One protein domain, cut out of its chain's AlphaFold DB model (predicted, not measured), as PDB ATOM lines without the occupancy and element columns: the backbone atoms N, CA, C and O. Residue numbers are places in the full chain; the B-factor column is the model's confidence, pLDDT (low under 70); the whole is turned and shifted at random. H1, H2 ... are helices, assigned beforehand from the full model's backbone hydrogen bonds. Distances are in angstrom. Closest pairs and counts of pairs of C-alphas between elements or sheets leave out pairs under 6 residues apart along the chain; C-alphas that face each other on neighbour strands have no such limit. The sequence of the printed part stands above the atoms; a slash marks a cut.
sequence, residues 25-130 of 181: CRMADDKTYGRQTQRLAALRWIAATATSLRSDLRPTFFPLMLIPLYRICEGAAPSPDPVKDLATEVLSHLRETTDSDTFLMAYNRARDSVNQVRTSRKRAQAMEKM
ATOM      1  N   CYS A  25     -42.856 -43.946 -41.943       94.88
ATOM      2  CA  CYS A  25     -41.907 -42.869 -42.239       94.88
ATOM      3  C   CYS A  25     -42.189 -41.617 -41.394       94.88
ATOM      4  O   CYS A  25     -41.270 -41.011 -40.847       94.88
ATOM      5  N   ARG A  26     -43.467 -41.252 -41.221       93.94
ATOM      6  CA  ARG A  26     -43.872 -40.144 -40.342       93.94
ATOM      7  C   ARG A  26     -43.542 -40.422 -38.875       93.94
ATOM      8  O   ARG A  26     -43.164 -39.497 -38.167       93.94
ATOM      9  N   MET A  27     -43.691 -41.668 -38.431       94.69
ATOM     10  CA  MET A  27     -43.348 -42.087 -37.074       94.69
ATOM     11  C   MET A  27     -41.841 -41.999 -36.822       94.69
ATOM     12  O   MET A  27     -41.453 -41.509 -35.769       94.69
ATOM     13  N   ALA A  28     -40.996 -42.382 -37.784       94.25
ATOM     14  CA  ALA A  28     -39.541 -42.216 -37.690       94.25
ATOM     15  C   ALA A  28     -39.129 -40.730 -37.572       94.25
ATOM     16  O   ALA A  28     -38.263 -40.371 -36.764       94.25
ATOM     17  N   ASP A  29     -39.814 -39.865 -38.327       91.56
ATOM     18  CA  ASP A  29     -39.624 -38.407 -38.354       91.56
ATOM     19  C   ASP A  29     -40.226 -37.657 -37.147       91.56
ATOM     20  O   ASP A  29     -40.046 -36.437 -37.027       91.56
ATOM     21  N   ASP A  30     -40.956 -38.343 -36.262       90.56
ATOM     22  CA  ASP A  30     -41.615 -37.714 -35.119       90.56
ATOM     23  C   ASP A  30     -40.571 -37.098 -34.174       90.56
ATOM     24  O   ASP A  30     -39.621 -37.740 -33.735       90.56
ATOM     25  N   LYS A  31     -40.724 -35.814 -33.853       85.50
ATOM     26  CA  LYS A  31     -39.767 -35.071 -33.012       85.50
ATOM     27  C   LYS A  31     -40.168 -35.045 -31.543       85.50
ATOM     28  O   LYS A  31     -39.485 -34.425 -30.729       85.50
ATOM     29  N   THR A  32     -41.275 -35.691 -31.197       86.62
ATOM     30  CA  THR A  32     -41.773 -35.755 -29.826       86.62
ATOM     31  C   THR A  32     -40.803 -36.563 -28.965       86.62
ATOM     32  O   THR A  32     -40.584 -37.745 -29.215       86.62
ATOM     33  N   TYR A  33     -40.229 -35.940 -27.928       74.62
ATOM     34  CA  TYR A  33     -39.203 -36.564 -27.077       74.62
ATOM     35  C   TYR A  33     -39.659 -37.899 -26.465       74.62
ATOM     36  O   TYR A  33     -38.901 -38.861 -26.453       74.62
ATOM     37  N   GLY A  34     -40.924 -37.988 -26.036       83.31
ATOM     38  CA  GLY A  34     -41.496 -39.207 -25.454       83.31
ATOM     39  C   GLY A  34     -41.759 -40.345 -26.446       83.31
ATOM     40  O   GLY A  34     -42.167 -41.416 -26.014       83.31
ATOM     41  N   ARG A  35     -41.549 -40.138 -27.756       88.88
ATOM     42  CA  ARG A  35     -41.831 -41.140 -28.798       88.88
ATOM     43  C   ARG A  35     -40.592 -41.860 -29.339       88.88
ATOM     44  O   ARG A  35     -40.596 -42.394 -30.446       88.88
ATOM     45  N   GLN A  36     -39.492 -41.840 -28.591       90.75
ATOM     46  CA  GLN A  36     -38.213 -42.368 -29.062       90.75
ATOM     47  C   GLN A  36     -38.268 -43.867 -29.394       90.75
ATOM     48  O   GLN A  36     -37.728 -44.277 -30.418       90.75
ATOM     49  N   THR A  37     -38.952 -44.675 -28.585       93.31
ATOM     50  CA  THR A  37     -39.098 -46.120 -28.827       93.31
ATOM     51  C   THR A  37     -39.863 -46.404 -30.117       93.31
ATOM     52  O   THR A  37     -39.427 -47.232 -30.914       93.31
ATOM     53  N   GLN A  38     -40.939 -45.660 -30.389       94.94
ATOM     54  CA  GLN A  38     -41.708 -45.783 -31.629       94.94
ATOM     55  C   GLN A  38     -40.875 -45.392 -32.854       94.94
ATOM     56  O   GLN A  38     -40.939 -46.069 -33.876       94.94
ATOM     57  N   ARG A  39     -40.046 -44.344 -32.753       94.81
ATOM     58  CA  ARG A  39     -39.127 -43.957 -33.839       94.81
ATOM     59  C   ARG A  39     -38.129 -45.064 -34.155       94.81
ATOM     60  O   ARG A  39     -37.926 -45.387 -35.318       94.81
ATOM     61  N   LEU A  40     -37.525 -45.648 -33.122       95.75
ATOM     62  CA  LEU A  40     -36.563 -46.738 -33.271       95.75
ATOM     63  C   LEU A  40     -37.215 -47.991 -33.875       95.75
ATOM     64  O   LEU A  40     -36.617 -48.641 -34.729       95.75
ATOM     65  N   ALA A  41     -38.442 -48.321 -33.465       96.88
ATOM     66  CA  ALA A  41     -39.217 -49.403 -34.069       96.88
ATOM     67  C   ALA A  41     -39.536 -49.112 -35.544       96.88
ATOM     68  O   ALA A  41     -39.388 -49.989 -36.390       96.88
ATOM     69  N   ALA A  42     -39.899 -47.867 -35.870       96.81
ATOM     70  CA  ALA A  42     -40.169 -47.458 -37.242       96.81
ATOM     71  C   ALA A  42     -38.930 -47.548 -38.143       96.81
ATOM     72  O   ALA A  42     -39.046 -48.010 -39.272       96.81
ATOM     73  N   LEU A  43     -37.748 -47.176 -37.646       96.62
ATOM     74  CA  LEU A  43     -36.487 -47.316 -38.385       96.62
ATOM     75  C   LEU A  43     -36.126 -48.782 -38.653       96.62
ATOM     76  O   LEU A  43     -35.792 -49.126 -39.784       96.62
ATOM     77  N   ARG A  44     -36.266 -49.663 -37.653       97.06
ATOM     78  CA  ARG A  44     -36.064 -51.112 -37.843       97.06
ATOM     79  C   ARG A  44     -37.050 -51.698 -38.846       97.06
ATOM     80  O   ARG A  44     -36.671 -52.496 -39.695       97.06
ATOM     81  N   TRP A  45     -38.307 -51.267 -38.780       96.62
ATOM     82  CA  TRP A  45     -39.323 -51.669 -39.744       96.62
ATOM     83  C   TRP A  45     -38.992 -51.176 -41.160       96.62
ATOM     84  O   TRP A  45     -39.167 -51.927 -42.114       96.62
ATOM     85  N   ILE A  46     -38.464 -49.956 -41.314       95.69
ATOM     86  CA  ILE A  46     -37.996 -49.443 -42.613       95.69
ATOM     87  C   ILE A  46     -36.878 -50.332 -43.172       95.69
ATOM     88  O   ILE A  46     -36.966 -50.732 -44.326       95.69
ATOM     89  N   ALA A  47     -35.880 -50.705 -42.364       95.38
ATOM     90  CA  ALA A  47     -34.835 -51.635 -42.801       95.38
ATOM     91  C   ALA A  47     -35.409 -52.990 -43.246       95.38
ATOM     92  O   ALA A  47     -35.151 -53.432 -44.362       95.38
ATOM     93  N   ALA A  48     -36.251 -53.614 -42.416       95.25
ATOM     94  CA  ALA A  48     -36.845 -54.915 -42.725       95.25
ATOM     95  C   ALA A  48     -37.721 -54.883 -43.992       95.25
ATOM     96  O   ALA A  48     -37.680 -55.797 -44.819       95.25
ATOM     97  N   THR A  49     -38.507 -53.819 -44.171       93.38
ATOM     98  CA  THR A  49     -39.367 -53.659 -45.352       93.38
ATOM     99  C   THR A  49     -38.585 -53.362 -46.618       93.38
ATOM    100  O   THR A  49     -38.928 -53.881 -47.672       93.38
ATOM    101  N   ALA A  50     -37.518 -52.574 -46.534       91.38
ATOM    102  CA  ALA A  50     -36.671 -52.304 -47.684       91.38
ATOM    103  C   ALA A  50     -35.909 -53.556 -48.152       91.38
ATOM    104  O   ALA A  50     -35.791 -53.769 -49.356       91.38
ATOM    105  N   THR A  51     -35.455 -54.414 -47.228       90.81
ATOM    106  CA  THR A  51     -34.800 -55.691 -47.568       90.81
ATOM    107  C   THR A  51     -35.774 -56.719 -48.149       90.81
ATOM    108  O   THR A  51     -35.403 -57.473 -49.042       90.81
ATOM    109  N   SER A  52     -37.030 -56.738 -47.693       90.38
ATOM    110  CA  SER A  52     -38.067 -57.642 -48.226       90.38
ATOM    111  C   SER A  52     -38.732 -57.139 -49.513       90.38
ATOM    112  O   SER A  52     -39.557 -57.844 -50.098       90.38
ATOM    113  N   LEU A  53     -38.387 -55.936 -49.984       90.25
ATOM    114  CA  LEU A  53     -38.975 -55.358 -51.184       90.25
ATOM    115  C   LEU A  53     -38.376 -55.968 -52.457       90.25
ATOM    116  O   LEU A  53     -37.158 -55.957 -52.679       90.25
ATOM    117  N   ARG A  54     -39.265 -56.414 -53.347       88.00
ATOM    118  CA  ARG A  54     -38.909 -56.802 -54.715       88.00
ATOM    119  C   ARG A  54     -38.272 -55.625 -55.466       88.00
ATOM    120  O   ARG A  54     -38.618 -54.468 -55.213       88.00
ATOM    121  N   SER A  55     -37.340 -55.921 -56.371       86.25
ATOM    122  CA  SER A  55     -36.537 -54.932 -57.108       86.25
ATOM    123  C   SER A  55     -37.381 -53.954 -57.935       86.25
ATOM    124  O   SER A  55     -37.106 -52.757 -57.927       86.25
ATOM    125  N   ASP A  56     -38.458 -54.434 -58.553       88.56
ATOM    126  CA  ASP A  56     -39.417 -53.659 -59.352       88.56
ATOM    127  C   ASP A  56     -40.150 -52.567 -58.556       88.56
ATOM    128  O   ASP A  56     -40.490 -51.511 -59.088       88.56
ATOM    129  N   LEU A  57     -40.365 -52.787 -57.258       89.44
ATOM    130  CA  LEU A  57     -41.075 -51.848 -56.390       89.44
ATOM    131  C   LEU A  57     -40.148 -50.819 -55.721       89.44
ATOM    132  O   LEU A  57     -40.628 -49.801 -55.204       89.44
ATOM    133  N   ARG A  58     -38.826 -51.039 -55.729       89.12
ATOM    134  CA  ARG A  58     -37.853 -50.166 -55.042       89.12
ATOM    135  C   ARG A  58     -37.916 -48.708 -55.506       89.12
ATOM    136  O   ARG A  58     -38.036 -47.852 -54.626       89.12
ATOM    137  N   PRO A  59     -37.947 -48.378 -56.816       88.56
ATOM    138  CA  PRO A  59     -37.970 -46.984 -57.273       88.56
ATOM    139  C   PRO A  59     -39.169 -46.179 -56.750       88.56
ATOM    140  O   PRO A  59     -39.074 -44.966 -56.549       88.56
ATOM    141  N   THR A  60     -40.290 -46.851 -56.483       90.50
ATOM    142  CA  THR A  60     -41.532 -46.231 -56.005       90.50
ATOM    143  C   THR A  60     -41.505 -45.963 -54.499       90.50
ATOM    144  O   THR A  60     -41.949 -44.905 -54.044       90.50
ATOM    145  N   PHE A  61     -40.988 -46.903 -53.705       91.75
ATOM    146  CA  PHE A  61     -41.070 -46.839 -52.241       91.75
ATOM    147  C   PHE A  61     -39.799 -46.307 -51.566       91.75
ATOM    148  O   PHE A  61     -39.902 -45.624 -50.542       91.75
ATOM    149  N   PHE A  62     -38.613 -46.548 -52.133       92.56
ATOM    150  CA  PHE A  62     -37.338 -46.127 -51.540       92.56
ATOM    151  C   PHE A  62     -37.238 -44.616 -51.321       92.56
ATOM    152  O   PHE A  62     -36.857 -44.217 -50.217       92.56
ATOM    153  N   PRO A  63     -37.638 -43.746 -52.274       94.12
ATOM    154  CA  PRO A  63     -37.586 -42.305 -52.043       94.12
ATOM    155  C   PRO A  63     -38.378 -41.879 -50.801       94.12
ATOM    156  O   PRO A  63     -37.980 -40.951 -50.104       94.12
ATOM    157  N   LEU A  64     -39.479 -42.569 -50.476       94.25
ATOM    158  CA  LEU A  64     -40.286 -42.274 -49.288       94.25
ATOM    159  C   LEU A  64     -39.591 -42.705 -47.992       94.25
ATOM    160  O   LEU A  64     -39.633 -41.960 -47.013       94.25
ATOM    161  N   MET A  65     -38.942 -43.872 -47.997       95.06
ATOM    162  CA  MET A  65     -38.175 -44.408 -46.864       95.06
ATOM    163  C   MET A  65     -36.917 -43.585 -46.567       95.06
ATOM    164  O   MET A  65     -36.559 -43.400 -45.405       95.06
ATOM    165  N   LEU A  66     -36.266 -43.053 -47.604       95.25
ATOM    166  CA  LEU A  66     -35.021 -42.294 -47.477       95.25
ATOM    167  C   LEU A  66     -35.237 -40.864 -46.958       95.25
ATOM    168  O   LEU A  66     -34.328 -40.299 -46.358       95.25
ATOM    169  N   ILE A  67     -36.434 -40.280 -47.103       95.06
ATOM    170  CA  ILE A  67     -36.749 -38.940 -46.569       95.06
ATOM    171  C   ILE A  67     -36.492 -38.822 -45.054       95.06
ATOM    172  O   ILE A  67     -35.773 -37.893 -44.661       95.06
ATOM    173  N   PRO A  68     -37.063 -39.679 -44.180       94.88
ATOM    174  CA  PRO A  68     -36.801 -39.591 -42.746       94.88
ATOM    175  C   PRO A  68     -35.338 -39.896 -42.405       94.88
ATOM    176  O   PRO A  68     -34.763 -39.212 -41.563       94.88
ATOM    177  N   LEU A  69     -34.695 -40.843 -43.101       95.19
ATOM    178  CA  LEU A  69     -33.277 -41.161 -42.891       95.19
ATOM    179  C   LEU A  69     -32.387 -39.948 -43.196       95.19
ATOM    180  O   LEU A  69     -31.617 -39.514 -42.341       95.19
ATOM    181  N   TYR A  70     -32.600 -39.299 -44.343       94.88
ATOM    182  CA  TYR A  70     -31.920 -38.057 -44.716       94.88
ATOM    183  C   TYR A  70     -32.122 -36.951 -43.670       94.88
ATOM    184  O   TYR A  70     -31.190 -36.253 -43.269       94.88
ATOM    185  N   ARG A  71     -33.357 -36.779 -43.181       92.62
ATOM    186  CA  ARG A  71     -33.684 -35.758 -42.173       92.62
ATOM    187  C   ARG A  71     -33.058 -36.025 -40.811       92.62
ATOM    188  O   ARG A  71     -32.810 -35.057 -40.092       92.62
ATOM    189  N   ILE A  72     -32.866 -37.283 -40.436       93.06
ATOM    190  CA  ILE A  72     -32.295 -37.660 -39.141       93.06
ATOM    191  C   ILE A  72     -30.767 -37.561 -39.182       93.06
ATOM    192  O   ILE A  72     -30.190 -37.003 -38.245       93.06
ATOM    193  N   CYS A  73     -30.143 -38.043 -40.260       91.75
ATOM    194  CA  CYS A  73     -28.689 -38.098 -40.416       91.75
ATOM    195  C   CYS A  73     -28.092 -36.737 -40.806       91.75
ATOM    196  O   CYS A  73     -27.213 -36.227 -40.118       91.75
ATOM    197  N   GLU A  74     -28.611 -36.112 -41.866       86.75
ATOM    198  CA  GLU A  74     -28.070 -34.861 -42.429       86.75
ATOM    199  C   GLU A  74     -28.931 -33.627 -42.112       86.75
ATOM    200  O   GLU A  74     -28.641 -32.494 -42.511       86.75
ATOM    201  N   GLY A  75     -30.059 -33.807 -41.425       77.44
ATOM    202  CA  GLY A  75     -30.962 -32.699 -41.155       77.44
ATOM    203  C   GLY A  75     -30.456 -31.733 -40.086       77.44
ATOM    204  O   GLY A  75     -29.882 -32.111 -39.075       77.44
ATOM    205  N   ALA A  76     -30.810 -30.455 -40.249       73.75
ATOM    206  CA  ALA A  76     -30.505 -29.401 -39.276       73.75
ATOM    207  C   ALA A  76     -31.259 -29.544 -37.934       73.75
ATOM    208  O   ALA A  76     -31.035 -28.767 -37.006       73.75
ATOM    209  N   ALA A  77     -32.213 -30.476 -37.830       77.44
ATOM    210  CA  ALA A  77     -32.987 -30.675 -36.614       77.44
ATOM    211  C   ALA A  77     -32.252 -31.644 -35.673       77.44
ATOM    212  O   ALA A  77     -31.867 -32.727 -36.112       77.44
ATOM    213  N   PRO A  78     -32.104 -31.314 -34.379       81.19
ATOM    214  CA  PRO A  78     -31.504 -32.236 -33.429       81.19
ATOM    215  C   PRO A  78     -32.397 -33.473 -33.270       81.19
ATOM    216  O   PRO A  78     -33.587 -33.361 -32.972       81.19
ATOM    217  N   SER A  79     -31.796 -34.645 -33.450       86.38
ATOM    218  CA  SER A  79     -32.363 -35.944 -33.085       86.38
ATOM    219  C   SER A  79     -31.561 -36.533 -31.920       86.38
ATOM    220  O   SER A  79     -30.372 -36.231 -31.826       86.38
ATOM    221  N   PRO A  80     -32.181 -37.337 -31.036       88.81
ATOM    222  CA  PRO A  80     -31.460 -38.070 -29.999       88.81
ATOM    223  C   PRO A  80     -30.420 -39.008 -30.617       88.81
ATOM    224  O   PRO A  80     -30.727 -39.650 -31.622       88.81
ATOM    225  N   ASP A  81     -29.257 -39.121 -29.978       90.81
ATOM    226  CA  ASP A  81     -28.126 -39.939 -30.446       90.81
ATOM    227  C   ASP A  81     -28.539 -41.376 -30.827       90.81
ATOM    228  O   ASP A  81     -28.327 -41.743 -31.979       90.81
ATOM    229  N   PRO A  82     -29.333 -42.124 -30.020       92.81
ATOM    230  CA  PRO A  82     -29.698 -43.503 -30.372       92.81
ATOM    231  C   PRO A  82     -30.507 -43.618 -31.666       92.81
ATOM    232  O   PRO A  82     -30.514 -44.654 -32.320       92.81
ATOM    233  N   VAL A  83     -31.263 -42.568 -32.008       93.38
ATOM    234  CA  VAL A  83     -32.070 -42.547 -33.233       93.38
ATOM    235  C   VAL A  83     -31.202 -42.203 -34.435       93.38
ATOM    236  O   VAL A  83     -31.462 -42.705 -35.524       93.38
ATOM    237  N   LYS A  84     -30.195 -41.344 -34.246       94.19
ATOM    238  CA  LYS A  84     -29.230 -41.018 -35.294       94.19
ATOM    239  C   LYS A  84     -28.370 -42.222 -35.632       94.19
ATOM    240  O   LYS A  84     -28.310 -42.560 -36.804       94.19
ATOM    241  N   ASP A  85     -27.816 -42.881 -34.619       95.12
ATOM    242  CA  ASP A  85     -26.938 -44.039 -34.793       95.12
ATOM    243  C   ASP A  85     -27.664 -45.150 -35.564       95.12
ATOM    244  O   ASP A  85     -27.186 -45.621 -36.597       95.12
ATOM    245  N   LEU A  86     -28.899 -45.469 -35.152       96.25
ATOM    246  CA  LEU A  86     -29.724 -46.442 -35.864       96.25
ATOM    247  C   LEU A  86     -30.073 -45.979 -37.285       96.25
ATOM    248  O   LEU A  86     -30.065 -46.781 -38.209       96.25
ATOM    249  N   ALA A  87     -30.400 -44.703 -37.497       95.88
ATOM    250  CA  ALA A  87     -30.700 -44.214 -38.843       95.88
ATOM    251  C   ALA A  87     -29.473 -44.276 -39.768       95.88
ATOM    252  O   ALA A  87     -29.634 -44.583 -40.949       95.88
ATOM    253  N   THR A  88     -28.266 -44.020 -39.253       96.00
ATOM    254  CA  THR A  88     -27.022 -44.163 -40.019       96.00
ATOM    255  C   THR A  88     -26.716 -45.619 -40.345       96.00
ATOM    256  O   THR A  88     -26.383 -45.912 -41.488       96.00
ATOM    257  N   GLU A  89     -26.913 -46.532 -39.394       96.75
ATOM    258  CA  GLU A  89     -26.776 -47.976 -39.613       96.75
ATOM    259  C   GLU A  89     -27.757 -48.469 -40.684       96.75
ATOM    260  O   GLU A  89     -27.356 -49.117 -41.649       96.75
ATOM    261  N   VAL A  90     -29.034 -48.081 -40.575       96.25
ATOM    262  CA  VAL A  90     -30.062 -48.414 -41.571       96.25
ATOM    263  C   VAL A  90     -29.677 -47.869 -42.946       96.25
ATOM    264  O   VAL A  90     -29.822 -48.571 -43.938       96.25
ATOM    265  N   LEU A  91     -29.170 -46.638 -43.031       95.44
ATOM    266  CA  LEU A  91     -28.759 -46.052 -44.306       95.44
ATOM    267  C   LEU A  91     -27.601 -46.828 -44.957       95.44
ATOM    268  O   LEU A  91     -27.653 -47.077 -46.162       95.44
ATOM    269  N   SER A  92     -26.596 -47.232 -44.176       95.38
ATOM    270  CA  SER A  92     -25.490 -48.071 -44.656       95.38
ATOM    271  C   SER A  92     -25.987 -49.440 -45.128       95.38
ATOM    272  O   SER A  92     -25.685 -49.843 -46.249       95.38
ATOM    273  N   HIS A  93     -26.851 -50.092 -44.345       94.12
ATOM    274  CA  HIS A  93     -27.471 -51.372 -44.710       94.12
ATOM    275  C   HIS A  93     -28.238 -51.294 -46.038       94.12
ATOM    276  O   HIS A  93     -28.115 -52.166 -46.896       94.12
ATOM    277  N   LEU A  94     -29.009 -50.223 -46.260       92.56
ATOM    278  CA  LEU A  94     -29.739 -50.030 -47.521       92.56
ATOM    279  C   LEU A  94     -28.817 -49.828 -48.724       92.56
ATOM    280  O   LEU A  94     -29.159 -50.258 -49.826       92.56
ATOM    281  N   ARG A  95     -27.670 -49.180 -48.512       93.00
ATOM    282  CA  ARG A  95     -26.664 -48.959 -49.550       93.00
ATOM    283  C   ARG A  95     -25.971 -50.259 -49.961       93.00
ATOM    284  O   ARG A  95     -25.637 -50.403 -51.129       93.00
ATOM    285  N   GLU A  96     -25.757 -51.177 -49.024       92.81
ATOM    286  CA  GLU A  96     -25.103 -52.470 -49.273       92.81
ATOM    287  C   GLU A  96     -26.057 -53.507 -49.882       92.81
ATOM    288  O   GLU A  96     -25.657 -54.315 -50.714       92.81
ATOM    289  N   THR A  97     -27.335 -53.478 -49.498       89.88
ATOM    290  CA  THR A  97     -28.342 -54.472 -49.925       89.88
ATOM    291  C   THR A  97     -29.066 -54.133 -51.232       89.88
ATOM    292  O   THR A  97     -29.904 -54.909 -51.707       89.88
ATOM    293  N   THR A  98     -28.809 -52.960 -51.810       88.56
ATOM    294  CA  THR A  98     -29.484 -52.485 -53.025       88.56
ATOM    295  C   THR A  98     -28.485 -52.101 -54.098       88.56
ATOM    296  O   THR A  98     -27.393 -51.631 -53.797       88.56
ATOM    297  N   ASP A  99     -28.899 -52.248 -55.357       89.12
ATOM    298  CA  ASP A  99     -28.145 -51.768 -56.509       89.12
ATOM    299  C   ASP A  99     -27.773 -50.292 -56.338       89.12
ATOM    300  O   ASP A  99     -28.614 -49.444 -56.011       89.12
ATOM    301  N   SER A 100     -26.493 -49.993 -56.567       90.62
ATOM    302  CA  SER A 100     -25.909 -48.685 -56.260       90.62
ATOM    303  C   SER A 100     -26.630 -47.535 -56.972       90.62
ATOM    304  O   SER A 100     -26.910 -46.508 -56.354       90.62
ATOM    305  N   ASP A 101     -26.993 -47.735 -58.241       92.06
ATOM    306  CA  ASP A 101     -27.653 -46.720 -59.066       92.06
ATOM    307  C   ASP A 101     -29.087 -46.434 -58.592       92.06
ATOM    308  O   ASP A 101     -29.439 -45.291 -58.283       92.06
ATOM    309  N   THR A 102     -29.887 -47.486 -58.384       90.50
ATOM    310  CA  THR A 102     -31.253 -47.381 -57.844       90.50
ATOM    311  C   THR A 102     -31.269 -46.664 -56.494       90.50
ATOM    312  O   THR A 102     -32.113 -45.793 -56.250       90.50
ATOM    313  N   PHE A 103     -30.325 -47.001 -55.610       92.81
ATOM    314  CA  PHE A 103     -30.185 -46.335 -54.319       92.81
ATOM    315  C   PHE A 103     -29.833 -44.853 -54.487       92.81
ATOM    316  O   PHE A 103     -30.482 -44.000 -53.876       92.81
ATOM    317  N   LEU A 104     -28.844 -44.531 -55.325       94.56
ATOM    318  CA  LEU A 104     -28.386 -43.161 -55.546       94.56
ATOM    319  C   LEU A 104     -29.499 -42.270 -56.113       94.56
ATOM    320  O   LEU A 104     -29.739 -41.176 -55.592       94.56
ATOM    321  N   MET A 105     -30.228 -42.745 -57.126       94.94
ATOM    322  CA  MET A 105     -31.372 -42.031 -57.702       94.94
ATOM    323  C   MET A 105     -32.456 -41.765 -56.651       94.94
ATOM    324  O   MET A 105     -32.945 -40.636 -56.519       94.94
ATOM    325  N   ALA A 106     -32.817 -42.781 -55.860       94.88
ATOM    326  CA  ALA A 106     -33.817 -42.641 -54.807       94.88
ATOM    327  C   ALA A 106     -33.359 -41.686 -53.690       94.88
ATOM    328  O   ALA A 106     -34.164 -40.892 -53.186       94.88
ATOM    329  N   TYR A 107     -32.074 -41.723 -53.334       95.12
ATOM    330  CA  TYR A 107     -31.472 -40.848 -52.331       95.12
ATOM    331  C   TYR A 107     -31.490 -39.386 -52.770       95.12
ATOM    332  O   TYR A 107     -31.943 -38.521 -52.017       95.12
ATOM    333  N   ASN A 108     -31.080 -39.112 -54.009       95.62
ATOM    334  CA  ASN A 108     -31.112 -37.767 -54.576       95.62
ATOM    335  C   ASN A 108     -32.545 -37.227 -54.628       95.62
ATOM    336  O   ASN A 108     -32.801 -36.125 -54.146       95.62
ATOM    337  N   ARG A 109     -33.519 -38.043 -55.055       95.62
ATOM    338  CA  ARG A 109     -34.938 -37.656 -55.039       95.62
ATOM    339  C   ARG A 109     -35.441 -37.309 -53.634       95.62
ATOM    340  O   ARG A 109     -36.186 -36.341 -53.458       95.62
ATOM    341  N   ALA A 110     -35.047 -38.083 -52.623       94.50
ATOM    342  CA  ALA A 110     -35.393 -37.802 -51.231       94.50
ATOM    343  C   ALA A 110     -34.747 -36.495 -50.738       94.50
ATOM    344  O   ALA A 110     -35.429 -35.647 -50.152       94.50
ATOM    345  N   ARG A 111     -33.453 -36.303 -51.016       94.25
ATOM    346  CA  ARG A 111     -32.693 -35.089 -50.692       94.25
ATOM    347  C   ARG A 111     -33.323 -33.848 -51.320       94.25
ATOM    348  O   ARG A 111     -33.569 -32.866 -50.614       94.25
ATOM    349  N   ASP A 112     -33.644 -33.906 -52.606       94.94
ATOM    350  CA  ASP A 112     -34.240 -32.799 -53.352       94.94
ATOM    351  C   ASP A 112     -35.629 -32.457 -52.831       94.94
ATOM    352  O   ASP A 112     -35.909 -31.290 -52.565       94.94
ATOM    353  N   SER A 113     -36.460 -33.462 -52.547       93.19
ATOM    354  CA  SER A 113     -37.767 -33.263 -51.908       93.19
ATOM    355  C   SER A 113     -37.639 -32.540 -50.562       93.19
ATOM    356  O   SER A 113     -38.339 -31.559 -50.281       93.19
ATOM    357  N   VAL A 114     -36.690 -32.957 -49.717       92.12
ATOM    358  CA  VAL A 114     -36.444 -32.299 -48.426       92.12
ATOM    359  C   VAL A 114     -35.965 -30.860 -48.618       92.12
ATOM    360  O   VAL A 114     -36.426 -29.962 -47.900       92.12
ATOM    361  N   ASN A 115     -35.074 -30.619 -49.575       91.94
ATOM    362  CA  ASN A 115     -34.537 -29.292 -49.854       91.94
ATOM    363  C   ASN A 115     -35.586 -28.362 -50.463       91.94
ATOM    364  O   ASN A 115     -35.719 -27.234 -49.993       91.94
ATOM    365  N   GLN A 116     -36.399 -28.837 -51.402       94.50
ATOM    366  CA  GLN A 116     -37.501 -28.095 -52.012       94.50
ATOM    367  C   GLN A 116     -38.537 -27.665 -50.966       94.50
ATOM    368  O   GLN A 116     -38.978 -26.514 -50.939       94.50
ATOM    369  N   VAL A 117     -38.892 -28.548 -50.028       91.69
ATOM    370  CA  VAL A 117     -39.789 -28.192 -48.915       91.69
ATOM    371  C   VAL A 117     -39.145 -27.151 -47.991       91.69
ATOM    372  O   VAL A 117     -39.821 -26.264 -47.470       91.69
ATOM    373  N   ARG A 118     -37.829 -27.217 -47.762       89.00
ATOM    374  CA  ARG A 118     -37.122 -26.211 -46.952       89.00
ATOM    375  C   ARG A 118     -37.056 -24.853 -47.652       89.00
ATOM    376  O   ARG A 118     -37.308 -23.837 -47.004       89.00
ATOM    377  N   THR A 119     -36.712 -24.819 -48.935       92.94
ATOM    378  CA  THR A 119     -36.580 -23.580 -49.710       92.94
ATOM    379  C   THR A 119     -37.935 -22.919 -49.927       92.94
ATOM    380  O   THR A 119     -38.049 -21.719 -49.689       92.94
ATOM    381  N   SER A 120     -38.980 -23.685 -50.257       93.75
ATOM    382  CA  SER A 120     -40.356 -23.176 -50.378       93.75
ATOM    383  C   SER A 120     -40.853 -22.545 -49.079       93.75
ATOM    384  O   SER A 120     -41.376 -21.436 -49.104       93.75
ATOM    385  N   ARG A 121     -40.597 -23.168 -47.919       90.81
ATOM    386  CA  ARG A 121     -40.931 -22.576 -46.610       90.81
ATOM    387  C   ARG A 121     -40.201 -21.262 -46.350       90.81
ATOM    388  O   ARG A 121     -40.805 -20.336 -45.820       90.81
ATOM    389  N   LYS A 122     -38.913 -21.170 -46.697       90.88
ATOM    390  CA  LYS A 122     -38.144 -19.921 -46.551       90.88
ATOM    391  C   LYS A 122     -38.678 -18.826 -47.475       90.88
ATOM    392  O   LYS A 122     -38.847 -17.700 -47.021       90.88
ATOM    393  N   ARG A 123     -38.979 -19.166 -48.733       93.06
ATOM    394  CA  ARG A 123     -39.581 -18.249 -49.712       93.06
ATOM    395  C   ARG A 123     -40.944 -17.754 -49.236       93.06
ATOM    396  O   ARG A 123     -41.145 -16.551 -49.174       93.06
ATOM    397  N   ALA A 124     -41.824 -18.652 -48.793       89.94
ATOM    398  CA  ALA A 124     -43.137 -18.293 -48.258       89.94
ATOM    399  C   ALA A 124     -43.035 -17.344 -47.051       89.94
ATOM    400  O   ALA A 124     -43.741 -16.346 -46.999       89.94
ATOM    401  N   GLN A 125     -42.105 -17.594 -46.122       87.69
ATOM    402  CA  GLN A 125     -41.873 -16.698 -44.980       87.69
ATOM    403  C   GLN A 125     -41.294 -15.335 -45.377       87.69
ATOM    404  O   GLN A 125     -41.527 -14.352 -44.678       87.69
ATOM    405  N   ALA A 126     -40.487 -15.272 -46.436       90.00
ATOM    406  CA  ALA A 126     -39.971 -14.008 -46.952       90.00
ATOM    407  C   ALA A 126     -41.094 -13.198 -47.613       90.00
ATOM    408  O   ALA A 126     -41.264 -12.030 -47.276       90.00
ATOM    409  N   MET A 127     -41.901 -13.847 -48.455       90.75
ATOM    410  CA  MET A 127     -43.068 -13.241 -49.099       90.75
ATOM    411  C   MET A 127     -44.084 -12.739 -48.075       90.75
ATOM    412  O   MET A 127     -44.525 -11.603 -48.165       90.75
ATOM    413  N   GLU A 128     -44.398 -13.539 -47.054       87.06
ATOM    414  CA  GLU A 128     -45.327 -13.148 -45.988       87.06
ATOM    415  C   GLU A 128     -44.892 -11.850 -45.294       87.06
ATOM    416  O   GLU A 128     -45.716 -10.978 -45.051       87.06
ATOM    417  N   LYS A 129     -43.592 -11.681 -45.025       87.81
ATOM    418  CA  LYS A 129     -43.067 -10.456 -44.398       87.81
ATOM    419  C   LYS A 129     -43.127  -9.230 -45.306       87.81
ATOM    420  O   LYS A 129     -43.162  -8.123 -44.785       87.81
ATOM    421  N   MET A 130     -43.045  -9.429 -46.620       89.00
ATOM    422  CA  MET A 130     -43.127  -8.348 -47.603       89.00
ATOM    423  C   MET A 130     -44.579  -7.922 -47.832       89.00
ATOM    424  O   MET A 130     -44.842  -6.732 -47.945       89.00
TER     425      MET A 130
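This is residues 25 to 130 of the 181 residues of the protein "Hypothetical protein" of Tetraselmis chuii (UniProt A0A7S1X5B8). H2 and H4 lie side by side, the kinked H3 packs on both, and the long H5 packs on H3, then sticks out as an arm with residues 115 to 130. The printed part has 106 residues, with five named helices, H1 to H5, and no named strand: all helix. It is compact, with a radius of gyration of the C-alphas of 14.8 A, spanning 49 by 33 by 17 A.

Find H2, residues 33 to 52, H3, residues 55 to 73, and H4, residues 81 to 97: an up-and-down bundle, each running against the one before. H2 touches H4, closest at C-alphas 47 and 90, 5.9 A. With residues 102 to 114 alone, H5, residues 100 to 130, touches H3 at a steep tilt of 50 degrees. Every O i to N i+4 pair is within hydrogen-bond range in H4 and H5, 14 of 16 in H2, 9 of 15 in H3.

Start with H1, residues 25 to 28, at C-alpha 25 (-41.907, -42.869, -42.239); it touches H2 and H3. H5, 44.7 A long, ends at C-alpha 130 (-43.127, -8.348, -47.603).

You find no cut, no long link and no printed residue under 70 in pLDDT.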